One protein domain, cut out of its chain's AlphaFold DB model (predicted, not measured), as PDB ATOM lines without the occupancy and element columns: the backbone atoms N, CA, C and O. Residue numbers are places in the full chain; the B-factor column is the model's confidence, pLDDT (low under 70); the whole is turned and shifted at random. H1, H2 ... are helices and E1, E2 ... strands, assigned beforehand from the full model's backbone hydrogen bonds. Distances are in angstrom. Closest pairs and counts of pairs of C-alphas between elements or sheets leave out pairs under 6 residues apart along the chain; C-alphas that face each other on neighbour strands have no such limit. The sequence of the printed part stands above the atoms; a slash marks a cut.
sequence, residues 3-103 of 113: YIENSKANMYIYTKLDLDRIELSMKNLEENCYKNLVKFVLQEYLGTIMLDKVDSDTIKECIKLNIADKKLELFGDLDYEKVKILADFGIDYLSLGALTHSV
ATOM      1  N   TYR A   3     167.930 136.249 143.055       38.91
ATOM      2  CA  TYR A   3     169.209 136.216 142.365       38.91
ATOM      3  C   TYR A   3     168.962 136.514 140.888       38.91
ATOM      4  O   TYR A   3     168.262 135.755 140.221       38.91
ATOM      5  N   ILE A   4     169.488 137.635 140.394       43.34
ATOM      6  CA  ILE A   4     169.500 137.926 138.959       43.34
ATOM      7  C   ILE A   4     170.939 137.741 138.496       43.34
ATOM      8  O   ILE A   4     171.772 138.635 138.620       43.34
ATOM      9  N   GLU A   5     171.228 136.542 137.998       34.47
ATOM     10  CA  GLU A   5     172.502 136.222 137.366       34.47
ATOM     11  C   GLU A   5     172.452 136.712 135.918       34.47
ATOM     12  O   GLU A   5     171.650 136.238 135.114       34.47
ATOM     13  N   ASN A   6     173.293 137.684 135.577       36.47
ATOM     14  CA  ASN A   6     173.571 138.023 134.187       36.47
ATOM     15  C   ASN A   6     175.060 137.763 133.950       36.47
ATOM     16  O   ASN A   6     175.878 138.048 134.821       36.47
ATOM     17  N   SER A   7     175.413 137.197 132.794       36.12
ATOM     18  CA  SER A   7     176.648 136.436 132.501       36.12
ATOM     19  C   SER A   7     177.999 137.169 132.648       36.12
ATOM     20  O   SER A   7     179.034 136.643 132.236       36.12
ATOM     21  N   LYS A   8     178.024 138.364 133.246       38.59
ATOM     22  CA  LYS A   8     179.228 139.148 133.555       38.59
ATOM     23  C   LYS A   8     179.249 139.797 134.946       38.59
ATOM     24  O   LYS A   8     180.271 140.383 135.287       38.59
ATOM     25  N   ALA A   9     178.191 139.704 135.758       34.31
ATOM     26  CA  ALA A   9     178.194 140.314 137.086       34.31
ATOM     27  C   ALA A   9     177.301 139.581 138.095       34.31
ATOM     28  O   ALA A   9     176.113 139.364 137.858       34.31
ATOM     29  N   ASN A  10     177.878 139.244 139.251       37.50
ATOM     30  CA  ASN A  10     177.141 138.686 140.380       37.50
ATOM     31  C   ASN A  10     176.397 139.826 141.085       37.50
ATOM     32  O   ASN A  10     176.982 140.568 141.874       37.50
ATOM     33  N   MET A  11     175.115 139.994 140.770       42.03
ATOM     34  CA  MET A  11     174.262 141.045 141.318       42.03
ATOM     35  C   MET A  11     173.335 140.459 142.387       42.03
ATOM     36  O   MET A  11     172.518 139.582 142.106       42.03
ATOM     37  N   TYR A  12     173.455 140.939 143.626       44.53
ATOM     38  CA  TYR A  12     172.655 140.448 144.748       44.53
ATOM     39  C   TYR A  12     171.512 141.423 145.052       44.53
ATOM     40  O   TYR A  12     171.753 142.508 145.574       44.53
ATOM     41  N   ILE A  13     170.267 141.027 144.767       51.78
ATOM     42  CA  ILE A  13     169.077 141.709 145.293       51.78
ATOM     43  C   ILE A  13     168.654 140.957 146.556       51.78
ATOM     44  O   ILE A  13     168.014 139.894 146.522       51.78
ATOM     45  N   TYR A  14     169.050 141.492 147.709       46.75
ATOM     46  CA  TYR A  14     168.633 140.957 148.997       46.75
ATOM     47  C   TYR A  14     167.205 141.417 149.286       46.75
ATOM     48  O   TYR A  14     166.966 142.396 149.979       46.75
ATOM     49  N   THR A  15     166.217 140.671 148.794       46.47
ATOM     50  CA  THR A  15     164.889 140.713 149.413       46.47
ATOM     51  C   THR A  15     164.968 139.900 150.705       46.47
ATOM     52  O   THR A  15     164.859 138.667 150.706       46.47
ATOM     53  N   LYS A  16     165.264 140.563 151.825       44.00
ATOM     54  CA  LYS A  16     164.744 140.083 153.109       44.00
ATOM     55  C   LYS A  16     163.237 140.308 152.990       44.00
ATOM     56  O   LYS A  16     162.860 141.393 152.576       44.00
ATOM     57  N   LEU A  17     162.414 139.270 153.152       41.47
ATOM     58  CA  LEU A  17     160.966 139.325 152.899       41.47
ATOM     59  C   LEU A  17     160.261 140.284 153.883       41.47
ATOM     60  O   LEU A  17     159.587 139.842 154.800       41.47
ATOM     61  N   ASP A  18     160.431 141.582 153.667       52.50
ATOM     62  CA  ASP A  18     159.451 142.627 153.922       52.50
ATOM     63  C   ASP A  18     159.027 143.098 152.531       52.50
ATOM     64  O   ASP A  18     159.839 143.623 151.769       52.50
ATOM     65  N   LEU A  19     157.776 142.840 152.147       56.75
ATOM     66  CA  LEU A  19     157.261 143.155 150.802       56.75
ATOM     67  C   LEU A  19     157.368 144.659 150.463       56.75
ATOM     68  O   LEU A  19     157.377 145.027 149.287       56.75
ATOM     69  N   ASP A  20     157.533 145.501 151.486       68.31
ATOM     70  CA  ASP A  20     157.529 146.962 151.413       68.31
ATOM     71  C   ASP A  20     158.914 147.594 151.214       68.31
ATOM     72  O   ASP A  20     159.008 148.811 151.003       68.31
ATOM     73  N   ARG A  21     159.995 146.799 151.263       72.69
ATOM     74  CA  ARG A  21     161.354 147.316 151.076       72.69
ATOM     75  C   ARG A  21     162.260 146.427 150.220       72.69
ATOM     76  O   ARG A  21     162.338 145.215 150.402       72.69
ATOM     77  N   ILE A  22     163.037 147.068 149.344       77.31
ATOM     78  CA  ILE A  22     164.135 146.440 148.598       77.31
ATOM     79  C   ILE A  22     165.467 147.065 149.003       77.31
ATOM     80  O   ILE A  22     165.600 148.282 149.095       77.31
ATOM     81  N   GLU A  23     166.471 146.214 149.199       76.19
ATOM     82  CA  GLU A  23     167.863 146.602 149.409       76.19
ATOM     83  C   GLU A  23     168.695 146.336 148.150       76.19
ATOM     84  O   GLU A  23     168.710 145.221 147.617       76.19
ATOM     85  N   LEU A  24     169.406 147.369 147.696       76.06
ATOM     86  CA  LEU A  24     170.317 147.336 146.559       76.06
ATOM     87  C   LEU A  24     171.745 147.609 147.036       76.06
ATOM     88  O   LEU A  24     172.102 148.745 147.349       76.06
ATOM     89  N   SER A  25     172.575 146.567 147.029       70.19
ATOM     90  CA  SER A  25     173.997 146.648 147.386       70.19
ATOM     91  C   SER A  25     174.884 146.378 146.174       70.19
ATOM     92  O   SER A  25     174.660 145.402 145.449       70.19
ATOM     93  N   MET A  26     175.937 147.172 145.983       63.91
ATOM     94  CA  MET A  26     176.979 146.850 145.007       63.91
ATOM     95  C   MET A  26     177.999 145.875 145.600       63.91
ATOM     96  O   MET A  26     178.677 146.176 146.579       63.91
ATOM     97  N   LYS A  27     178.180 144.719 144.954       58.50
ATOM     98  CA  LYS A  27     179.383 143.888 145.116       58.50
ATOM     99  C   LYS A  27     179.962 143.605 143.734       58.50
ATOM    100  O   LYS A  27     179.335 142.908 142.949       58.50
ATOM    101  N   ASN A  28     181.142 144.154 143.443       52.88
ATOM    102  CA  ASN A  28     181.926 143.883 142.226       52.88
ATOM    103  C   ASN A  28     181.197 144.099 140.878       52.88
ATOM    104  O   ASN A  28     181.539 143.455 139.889       52.88
ATOM    105  N   LEU A  29     180.202 144.989 140.817       53.94
ATOM    106  CA  LEU A  29     179.529 145.366 139.569       53.94
ATOM    107  C   LEU A  29     180.337 146.431 138.818       53.94
ATOM    108  O   LEU A  29     180.871 147.349 139.437       53.94
ATOM    109  N   GLU A  30     180.347 146.359 137.485       63.72
ATOM    110  CA  GLU A  30     180.630 147.543 136.667       63.72
ATOM    111  C   GLU A  30     179.595 148.632 136.997       63.72
ATOM    112  O   GLU A  30     178.392 148.357 137.038       63.72
ATOM    113  N   GLU A  31     180.053 149.870 137.209       65.94
ATOM    114  CA  GLU A  31     179.243 151.031 137.626       65.94
ATOM    115  C   GLU A  31     177.952 151.198 136.795       65.94
ATOM    116  O   GLU A  31     176.872 151.470 137.322       65.94
ATOM    117  N   ASN A  32     178.034 150.930 135.488       67.06
ATOM    118  CA  ASN A  32     176.906 151.022 134.561       67.06
ATOM    119  C   ASN A  32     175.792 149.995 134.829       67.06
ATOM    120  O   ASN A  32     174.617 150.284 134.595       67.06
ATOM    121  N   CYS A  33     176.131 148.799 135.316       64.50
ATOM    122  CA  CYS A  33     175.147 147.756 135.605       64.50
ATOM    123  C   CYS A  33     174.273 148.149 136.805       64.50
ATOM    124  O   CYS A  33     173.049 148.013 136.755       64.50
ATOM    125  N   TYR A  34     174.890 148.739 137.832       71.38
ATOM    126  CA  TYR A  34     174.176 149.239 139.003       71.38
ATOM    127  C   TYR A  34     173.211 150.375 138.649       71.38
ATOM    128  O   TYR A  34     172.040 150.321 139.017       71.38
ATOM    129  N   LYS A  35     173.656 151.361 137.857       72.69
ATOM    130  CA  LYS A  35     172.802 152.485 137.430       72.69
ATOM    131  C   LYS A  35     171.550 152.023 136.686       72.69
ATOM    132  O   LYS A  35     170.466 152.556 136.913       72.69
ATOM    133  N   ASN A  36     171.679 151.021 135.818       73.38
ATOM    134  CA  ASN A  36     170.536 150.463 135.094       73.38
ATOM    135  C   ASN A  36     169.577 149.702 136.018       73.38
ATOM    136  O   ASN A  36     168.364 149.827 135.861       73.38
ATOM    137  N   LEU A  37     170.099 148.963 137.003       72.56
ATOM    138  CA  LEU A  37     169.261 148.310 138.009       72.56
ATOM    139  C   LEU A  37     168.490 149.340 138.833       72.56
ATOM    140  O   LEU A  37     167.283 149.198 139.006       72.56
ATOM    141  N   VAL A  38     169.170 150.373 139.332       77.06
ATOM    142  CA  VAL A  38     168.515 151.409 140.131       77.06
ATOM    143  C   VAL A  38     167.423 152.096 139.315       77.06
ATOM    144  O   VAL A  38     166.313 152.242 139.814       77.06
ATOM    145  N   LYS A  39     167.676 152.416 138.039       79.00
ATOM    146  CA  LYS A  39     166.646 152.926 137.114       79.00
ATOM    147  C   LYS A  39     165.438 151.997 137.022       79.00
ATOM    148  O   LYS A  39     164.315 152.467 137.157       79.00
ATOM    149  N   PHE A  40     165.667 150.699 136.832       78.62
ATOM    150  CA  PHE A  40     164.599 149.705 136.749       78.62
ATOM    151  C   PHE A  40     163.778 149.631 138.046       78.62
ATOM    152  O   PHE A  40     162.555 149.715 138.011       78.62
ATOM    153  N   VAL A  41     164.432 149.544 139.207       80.00
ATOM    154  CA  VAL A  41     163.741 149.461 140.505       80.00
ATOM    155  C   VAL A  41     162.988 150.761 140.812       80.00
ATOM    156  O   VAL A  41     161.840 150.715 141.246       80.00
ATOM    157  N   LEU A  42     163.576 151.919 140.503       78.06
ATOM    158  CA  LEU A  42     162.906 153.217 140.617       78.06
ATOM    159  C   LEU A  42     161.697 153.360 139.685       78.06
ATOM    160  O   LEU A  42     160.869 154.235 139.921       78.06
ATOM    161  N   GLN A  43     161.565 152.541 138.644       77.94
ATOM    162  CA  GLN A  43     160.396 152.539 137.762       77.94
ATOM    163  C   GLN A  43     159.341 151.536 138.234       77.94
ATOM    164  O   GLN A  43     158.189 151.918 138.427       77.94
ATOM    165  N   GLU A  44     159.748 150.296 138.506       76.50
ATOM    166  CA  GLU A  44     158.833 149.161 138.686       76.50
ATOM    167  C   GLU A  44     158.415 148.899 140.144       76.50
ATOM    168  O   GLU A  44     157.361 148.313 140.392       76.50
ATOM    169  N   TYR A  45     159.220 149.301 141.133       74.50
ATOM    170  CA  TYR A  45     159.002 148.908 142.529       74.50
ATOM    171  C   TYR A  45     158.380 150.012 143.381       74.50
ATOM    172  O   TYR A  45     159.011 151.028 143.615       74.50
ATOM    173  N   LEU A  46     157.180 149.808 143.926       72.62
ATOM    174  CA  LEU A  46     156.436 150.845 144.664       72.62
ATOM    175  C   LEU A  46     156.835 151.033 146.143       72.62
ATOM    176  O   LEU A  46     156.265 151.893 146.810       72.62
ATOM    177  N   GLY A  47     157.768 150.239 146.672       79.31
ATOM    178  CA  GLY A  47     158.181 150.312 148.076       79.31
ATOM    179  C   GLY A  47     159.378 151.233 148.335       79.31
ATOM    180  O   GLY A  47     159.793 152.024 147.490       79.31
ATOM    181  N   THR A  48     159.953 151.102 149.532       82.12
ATOM    182  CA  THR A  48     161.153 151.848 149.945       82.12
ATOM    183  C   THR A  48     162.406 151.203 149.360       82.12
ATOM    184  O   THR A  48     162.564 149.981 149.417       82.12
ATOM    185  N   ILE A  49     163.314 152.012 148.821       84.69
ATOM    186  CA  ILE A  49     164.562 151.540 148.216       84.69
ATOM    187  C   ILE A  49     165.726 151.922 149.125       84.69
ATOM    188  O   ILE A  49     165.989 153.105 149.324       84.69
ATOM    189  N   MET A  50     166.448 150.924 149.641       85.19
ATOM    190  CA  MET A  50     167.715 151.142 150.334       85.19
ATOM    191  C   MET A  50     168.897 151.005 149.375       85.19
ATOM    192  O   MET A  50     169.039 149.977 148.712       85.19
ATOM    193  N   LEU A  51     169.774 152.006 149.363       84.44
ATOM    194  CA  LEU A  51     171.051 151.999 148.654       84.44
ATOM    195  C   LEU A  51     172.188 151.757 149.661       84.44
ATOM    196  O   LEU A  51     172.411 152.574 150.557       84.44
ATOM    197  N   ASP A  52     172.901 150.637 149.517       79.94
ATOM    198  CA  ASP A  52     174.052 150.272 150.359       79.94
ATOM    199  C   ASP A  52     175.377 150.632 149.667       79.94
ATOM    200  O   ASP A  52     175.633 150.200 148.538       79.94
ATOM    201  N   LYS A  53     176.230 151.399 150.363       72.06
ATOM    202  CA  LYS A  53     177.602 151.771 149.947       72.06
ATOM    203  C   LYS A  53     177.707 152.471 148.584       72.06
ATOM    204  O   LYS A  53     178.625 152.206 147.809       72.06
ATOM    205  N   VAL A  54     176.799 153.400 148.314       74.06
ATOM    206  CA  VAL A  54     176.836 154.254 147.115       74.06
ATOM    207  C   VAL A  54     177.592 155.563 147.350       74.06
ATOM    208  O   VAL A  54     177.563 156.126 148.444       74.06
ATOM    209  N   ASP A  55     178.265 156.061 146.313       78.50
ATOM    210  CA  ASP A  55     178.904 157.378 146.322       78.50
ATOM    211  C   ASP A  55     177.885 158.528 146.152       78.50
ATOM    212  O   ASP A  55     176.730 158.334 145.764       78.50
ATOM    213  N   SER A  56     178.319 159.759 146.438       78.69
ATOM    214  CA  SER A  56     177.454 160.943 146.399       78.69
ATOM    215  C   SER A  56     176.921 161.298 145.009       78.69
ATOM    216  O   SER A  56     175.846 161.896 144.921       78.69
ATOM    217  N   ASP A  57     177.635 160.973 143.933       81.50
ATOM    218  CA  ASP A  57     177.194 161.285 142.571       81.50
ATOM    219  C   ASP A  57     176.109 160.310 142.122       81.50
ATOM    220  O   ASP A  57     175.085 160.731 141.577       81.50
ATOM    221  N   THR A  58     176.269 159.034 142.467       79.12
ATOM    222  CA  THR A  58     175.248 158.001 142.310       79.12
ATOM    223  C   THR A  58     173.986 158.374 143.083       79.12
ATOM    224  O   THR A  58     172.898 158.342 142.510       79.12
ATOM    225  N   ILE A  59     174.101 158.820 144.340       80.62
ATOM    226  CA  ILE A  59     172.948 159.269 145.144       80.62
ATOM    227  C   ILE A  59     172.196 160.410 144.441       80.62
ATOM    228  O   ILE A  59     170.978 160.337 144.272       80.62
ATOM    229  N   LYS A  60     172.910 161.441 143.971       83.19
ATOM    230  CA  LYS A  60     172.301 162.567 143.239       83.19
ATOM    231  C   LYS A  60     171.613 162.118 141.954       83.19
ATOM    232  O   LYS A  60     170.560 162.654 141.615       83.19
ATOM    233  N   GLU A  61     172.207 161.181 141.217       81.62
ATOM    234  CA  GLU A  61     171.582 160.611 140.021       81.62
ATOM    235  C   GLU A  61     170.290 159.871 140.393       81.62
ATOM    236  O   GLU A  61     169.263 160.099 139.759       81.62
ATOM    237  N   CYS A  62     170.304 159.071 141.462       80.19
ATOM    238  CA  CYS A  62     169.127 158.348 141.945       80.19
ATOM    239  C   CYS A  62     167.982 159.299 142.306       80.19
ATOM    240  O   CYS A  62     166.860 159.084 141.863       80.19
ATOM    241  N   ILE A  63     168.268 160.383 143.032       83.44
ATOM    242  CA  ILE A  63     167.268 161.401 143.389       83.44
ATOM    243  C   ILE A  63     166.684 162.059 142.136       83.44
ATOM    244  O   ILE A  63     165.469 162.177 142.012       83.44
ATOM    245  N   LYS A  64     167.527 162.433 141.162       83.50
ATOM    246  CA  LYS A  64     167.062 163.010 139.886       83.50
ATOM    247  C   LYS A  64     166.168 162.054 139.096       83.50
ATOM    248  O   LYS A  64     165.275 162.501 138.383       83.50
ATOM    249  N   LEU A  65     166.445 160.755 139.176       80.94
ATOM    250  CA  LEU A  65     165.703 159.706 138.478       80.94
ATOM    251  C   LEU A  65     164.461 159.240 139.241       80.94
ATOM    252  O   LEU A  65     163.616 158.566 138.652       80.94
ATOM    253  N   ASN A  66     164.329 159.593 140.522       79.81
ATOM    254  CA  ASN A  66     163.212 159.214 141.379       79.81
ATOM    255  C   ASN A  66     161.946 160.038 141.076       79.81
ATOM    256  O   ASN A  66     161.394 160.731 141.922       79.81
ATOM    257  N   ILE A  67     161.475 159.954 139.833       65.75
ATOM    258  CA  ILE A  67     160.329 160.707 139.298       65.75
ATOM    259  C   ILE A  67     159.018 160.342 140.017       65.75
ATOM    260  O   ILE A  67     158.067 161.115 140.023       65.75
ATOM    261  N   ALA A  68     158.965 159.153 140.612       63.22
ATOM    262  CA  ALA A  68     157.776 158.594 141.242       63.22
ATOM    263  C   ALA A  68     157.733 158.788 142.768       63.22
ATOM    264  O   ALA A  68     156.966 158.087 143.422       63.22
ATOM    265  N   ASP A  69     158.561 159.689 143.309       76.50
ATOM    266  CA  ASP A  69     158.575 160.074 144.728       76.50
ATOM    267  C   ASP A  69     158.663 158.870 145.684       76.50
ATOM    268  O   ASP A  69     157.966 158.759 146.693       76.50
ATOM    269  N   LYS A  70     159.487 157.884 145.307       83.12
ATOM    270  CA  LYS A  70     159.692 156.683 146.118       83.12
ATOM    271  C   LYS A  70     160.548 157.032 147.321       83.12
ATOM    272  O   LYS A  70     161.498 157.799 147.194       83.12
ATOM    273  N   LYS A  71     160.277 156.386 148.452       87.25
ATOM    274  CA  LYS A  71     161.089 156.579 149.651       87.25
ATOM    275  C   LYS A  71     162.489 156.015 149.448       87.25
ATOM    276  O   LYS A  71     162.636 154.838 149.099       87.25
ATOM    277  N   LEU A  72     163.503 156.836 149.689       87.31
ATOM    278  CA  LEU A  72     164.909 156.469 149.573       87.31
ATOM    279  C   LEU A  72     165.556 156.351 150.948       87.31
ATOM    280  O   LEU A  72     165.421 157.218 151.809       87.31
ATOM    281  N   GLU A  73     166.317 155.281 151.125       88.00
ATOM    282  CA  GLU A  73     167.117 155.043 152.313       88.00
ATOM    283  C   GLU A  73     168.583 154.846 151.938       88.00
ATOM    284  O   GLU A  73     168.901 154.115 151.001       88.00
ATOM    285  N   LEU A  74     169.489 155.473 152.684       87.62
ATOM    286  CA  LEU A  74     170.925 155.254 152.528       87.62
ATOM    287  C   LEU A  74     171.479 154.466 153.708       87.62
ATOM    288  O   LEU A  74     171.201 154.781 154.867       87.62
ATOM    289  N   PHE A  75     172.315 153.479 153.402       85.00
ATOM    290  CA  PHE A  75     173.041 152.687 154.386       85.00
ATOM    291  C   PHE A  75     174.527 152.603 154.032       85.00
ATOM    292  O   PHE A  75     174.910 152.504 152.864       85.00
ATOM    293  N   GLY A  76     175.377 152.678 155.055       79.12
ATOM    294  CA  GLY A  76     176.826 152.590 154.905       79.12
ATOM    295  C   GLY A  76     177.588 153.377 155.967       79.12
ATOM    296  O   GLY A  76     177.063 153.692 157.036       79.12
ATOM    297  N   ASP A  77     178.840 153.707 155.647       77.94
ATOM    298  CA  ASP A  77     179.755 154.443 156.525       77.94
ATOM    299  C   ASP A  77     179.419 155.941 156.545       77.94
ATOM    300  O   ASP A  77     180.054 156.773 155.881       77.94
ATOM    301  N   LEU A  78     178.374 156.264 157.300       82.38
ATOM    302  CA  LEU A  78     177.854 157.607 157.510       82.38
ATOM    303  C   LEU A  78     178.420 158.196 158.809       82.38
ATOM    304  O   LEU A  78     178.187 157.675 159.900       82.38
ATOM    305  N   ASP A  79     179.149 159.301 158.684       83.00
ATOM    306  CA  ASP A  79     179.564 160.151 159.799       83.00
ATOM    307  C   ASP A  79     178.687 161.415 159.866       83.00
ATOM    308  O   ASP A  79     177.824 161.642 159.016       83.00
ATOM    309  N   TYR A  80     178.892 162.240 160.894       83.31
ATOM    310  CA  TYR A  80     178.091 163.446 161.115       83.31
ATOM    311  C   TYR A  80     178.133 164.432 159.933       83.31
ATOM    312  O   TYR A  80     177.104 164.997 159.563       83.31
ATOM    313  N   GLU A  81     179.299 164.608 159.306       85.62
ATOM    314  CA  GLU A  81     179.466 165.530 158.178       85.62
ATOM    315  C   GLU A  81     178.745 165.013 156.930       85.62
ATOM    316  O   GLU A  81     178.006 165.756 156.279       85.62
ATOM    317  N   LYS A  82     178.878 163.716 156.628       83.75
ATOM    318  CA  LYS A  82     178.142 163.070 155.535       83.75
ATOM    319  C   LYS A  82     176.639 163.147 155.752       83.75
ATOM    320  O   LYS A  82     175.924 163.471 154.812       83.75
ATOM    321  N   VAL A  83     176.154 162.885 156.968       85.75
ATOM    322  CA  VAL A  83     174.723 162.989 157.299       85.75
ATOM    323  C   VAL A  83     174.200 164.389 157.004       85.75
ATOM    324  O   VAL A  83     173.154 164.520 156.377       85.75
ATOM    325  N   LYS A  84     174.943 165.433 157.384       85.44
ATOM    326  CA  LYS A  84     174.554 166.823 157.127       85.44
ATOM    327  C   LYS A  84     174.451 167.131 155.632       85.44
ATOM    328  O   LYS A  84     173.472 167.730 155.209       85.44
ATOM    329  N   ILE A  85     175.424 166.685 154.836       84.62
ATOM    330  CA  ILE A  85     175.416 166.868 153.374       84.62
ATOM    331  C   ILE A  85     174.256 166.098 152.730       84.62
ATOM    332  O   ILE A  85     173.580 166.614 151.845       84.62
ATOM    333  N   LEU A  86     174.032 164.855 153.158       82.94
ATOM    334  CA  LEU A  86     173.013 163.976 152.584       82.94
ATOM    335  C   LEU A  86     171.590 164.367 152.994       82.94
ATOM    336  O   LEU A  86     170.658 164.110 152.236       82.94
ATOM    337  N   ALA A  87     171.413 165.016 154.147       79.38
ATOM    338  CA  ALA A  87     170.124 165.557 154.570       79.38
ATOM    339  C   ALA A  87     169.587 166.601 153.574       79.38
ATOM    340  O   ALA A  87     168.392 166.622 153.287       79.38
ATOM    341  N   ASP A  88     170.473 167.399 152.973       83.44
ATOM    342  CA  ASP A  88     170.101 168.405 151.970       83.44
ATOM    343  C   ASP A  88     169.713 167.787 150.615       83.44
ATOM    344  O   ASP A  88     169.183 168.473 149.740       83.44
ATOM    345  N   PHE A  89     169.978 166.494 150.404       83.31
ATOM    346  CA  PHE A  89     169.728 165.825 149.126       83.31
ATOM    347  C   PHE A  89     168.284 165.313 148.988       83.31
ATOM    348  O   PHE A  89     167.919 164.828 147.922       83.31
ATOM    349  N   GLY A  90     167.445 165.450 150.021       80.06
ATOM    350  CA  GLY A  90     166.044 165.011 149.972       80.06
ATOM    351  C   GLY A  90     165.875 163.497 150.110       80.06
ATOM    352  O   GLY A  90     165.007 162.910 149.476       80.06
ATOM    353  N   ILE A  91     166.738 162.863 150.904       86.12
ATOM    354  CA  ILE A  91     166.641 161.445 151.270       86.12
ATOM    355  C   ILE A  91     165.683 161.288 152.460       86.12
ATOM    356  O   ILE A  91     165.783 162.042 153.427       86.12
ATOM    357  N   ASP A  92     164.799 160.288 152.425       88.38
ATOM    358  CA  ASP A  92     163.811 160.047 153.487       88.38
ATOM    359  C   ASP A  92     164.422 159.437 154.752       88.38
ATOM    360  O   ASP A  92     164.032 159.787 155.868       88.38
ATOM    361  N   TYR A  93     165.372 158.510 154.585       88.44
ATOM    362  CA  TYR A  93     165.954 157.756 155.694       88.44
ATOM    363  C   TYR A  93     167.477 157.616 155.589       88.44
ATOM    364  O   TYR A  93     168.038 157.316 154.534       88.44
ATOM    365  N   LEU A  94     168.155 157.761 156.728       87.94
ATOM    366  CA  LEU A  94     169.577 157.465 156.885       87.94
ATOM    367  C   LEU A  94     169.738 156.380 157.948       87.94
ATOM    368  O   LEU A  94     169.440 156.604 159.122       87.94
ATOM    369  N   SER A  95     170.229 155.212 157.543       87.38
ATOM    370  CA  SER A  95     170.444 154.090 158.450       87.38
ATOM    371  C   SER A  95     171.876 154.071 158.971       87.38
ATOM    372  O   SER A  95     172.831 153.769 158.256       87.38
ATOM    373  N   LEU A  96     172.009 154.398 160.257       86.75
ATOM    374  CA  LEU A  96     173.278 154.574 160.958       86.75
ATOM    375  C   LEU A  96     173.580 153.368 161.856       86.75
ATOM    376  O   LEU A  96     173.117 153.300 162.995       86.75
ATOM    377  N   GLY A  97     174.421 152.441 161.388       80.62
ATOM    378  CA  GLY A  97     174.860 151.297 162.209       80.62
ATOM    379  C   GLY A  97     175.599 151.708 163.496       80.62
ATOM    380  O   GLY A  97     175.541 151.013 164.511       80.62
ATOM    381  N   ALA A  98     176.234 152.884 163.488       80.25
ATOM    382  CA  ALA A  98     176.940 153.440 164.641       80.25
ATOM    383  C   ALA A  98     176.035 153.658 165.871       80.25
ATOM    384  O   ALA A  98     176.517 153.569 167.000       80.25
ATOM    385  N   LEU A  99     174.728 153.883 165.670       82.56
ATOM    386  CA  LEU A  99     173.772 154.111 166.760       82.56
ATOM    387  C   LEU A  99     173.510 152.873 167.620       82.56
ATOM    388  O   LEU A  99     172.950 153.008 168.702       82.56
ATOM    389  N   THR A 100     173.875 151.677 167.158       82.62
ATOM    390  CA  THR A 100     173.606 150.428 167.886       82.62
ATOM    391  C   THR A 100     174.878 149.669 168.239       82.62
ATOM    392  O   THR A 100     174.951 149.091 169.319       82.62
ATOM    393  N   HIS A 101     175.904 149.703 167.385       79.88
ATOM    394  CA  HIS A 101     177.157 148.980 167.629       79.88
ATOM    395  C   HIS A 101     178.251 149.841 168.294       79.88
ATOM    396  O   HIS A 101     179.260 149.318 168.765       79.88
ATOM    397  N   SER A 102     178.095 151.167 168.341       78.25
ATOM    398  CA  SER A 102     179.149 152.086 168.810       78.25
ATOM    399  C   SER A 102     178.627 153.168 169.758       78.25
ATOM    400  O   SER A 102     179.115 154.297 169.766       78.25
ATOM    401  N   VAL A 103     177.637 152.818 170.583       81.00
ATOM    402  CA  VAL A 103     177.038 153.737 171.558       81.00
ATOM    403  C   VAL A 103     178.030 154.078 172.666       81.00
ATOM    404  O   VAL A 103     178.550 153.197 173.351       81.00
TER     405      VAL A 103
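This is residues 3 to 103 of the 113 residues of the protein "QRPTase_C domain-containing protein" of Candidatus Cloacimonetes bacterium (UniProt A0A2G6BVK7). Picture a strongly twisted sheet of six strands, with H1 over one face near E2 and E3, H2 beside H1, and H3 by the E6 end, where it only grazes the sheet. The E1-E2 hairpin and H4 lie at opposite ends of the long direction. The printed part has 101 residues, with four named helices and six named strands that follow along the chain as E1 E2 E3 H1 E4 H2 E5 H3 E6 H4; the class is mixed, helices and strands. The sheet runs E1 E2 E3 E4 E5 E6 and is mixed: E1 to E3 antiparallel, E3 to E6 parallel. It is compact, with a radius of gyration of the C-alphas of 13.7 A and spans of 41 by 30 by 27 A.

Begin at E4, residues 48 to 52, an inner strand parallel to E3, residues 21 to 25, at 19 degrees; look for N 24 and O 50, 2.8 A apart. On its other side E5, residues 72 to 75, is parallel at 29 degrees, with N 73 and O 49 at 2.8 A. E6, residues 93 to 95, is an edge strand parallel to E5 at 16 degrees, with N 95 and O 74 at 2.9 A. E2, residues 9 to 14, and E3 form a hairpin at 150 degrees, with no N and O within hydrogen-bond range across the pair. E1, residues 3 to 6, and E2 form another at 162 degrees, with N 9 and O 6 at 3.0 A. E1 E2 E3 is a meander, each strand the antiparallel neighbour of the one before. H1, residues 31 to 44, is on the sheet at a height of 8.3 A, making two layers, helix on one face of a sheet; it runs along E3, at 3 degrees on the local plane. Its closest C-alphas to E3 are those of Val 38 and Leu 24, 7.8 A. H2, residues 56 to 65, touches H1, closest at C-alphas Leu 65 and Lys 39, 7.0 A, the same way at a shallow tilt of 33 degrees, only just short of steep. H2 and H3, residues 80 to 87, only graze the sheet and are near each other. E3 H1 E4, E4 H2 E5 and E5 H3 E6 are strand-helix-strand units, parallel neighbours with a helix between, each crossover right-handed. H4, residues 98 to 101, is not on the sheet. In H1, H2 and H3 every O i to N i+4 pair is within hydrogen-bond range; H4 is too short for one.

Find C-alpha 3 at (169.209, 136.216, 142.365), where E1 begins. H1 runs 20.5 A from C-alpha 31 at (179.243, 151.031, 137.626); E2 is 15.3 A and H2 14.2 A long. H4 ends at C-alpha 101, (177.157, 148.980, 167.629).

The C-alphas farthest apart, those of Ser 7 and Val 103, are 42.7 A apart. The printed part has no cut, and no link is long. Confidence is under 70 in residues 3 to 20, 26 to 33 and 67 to 68; the mean pLDDT of the printed part is 72.4.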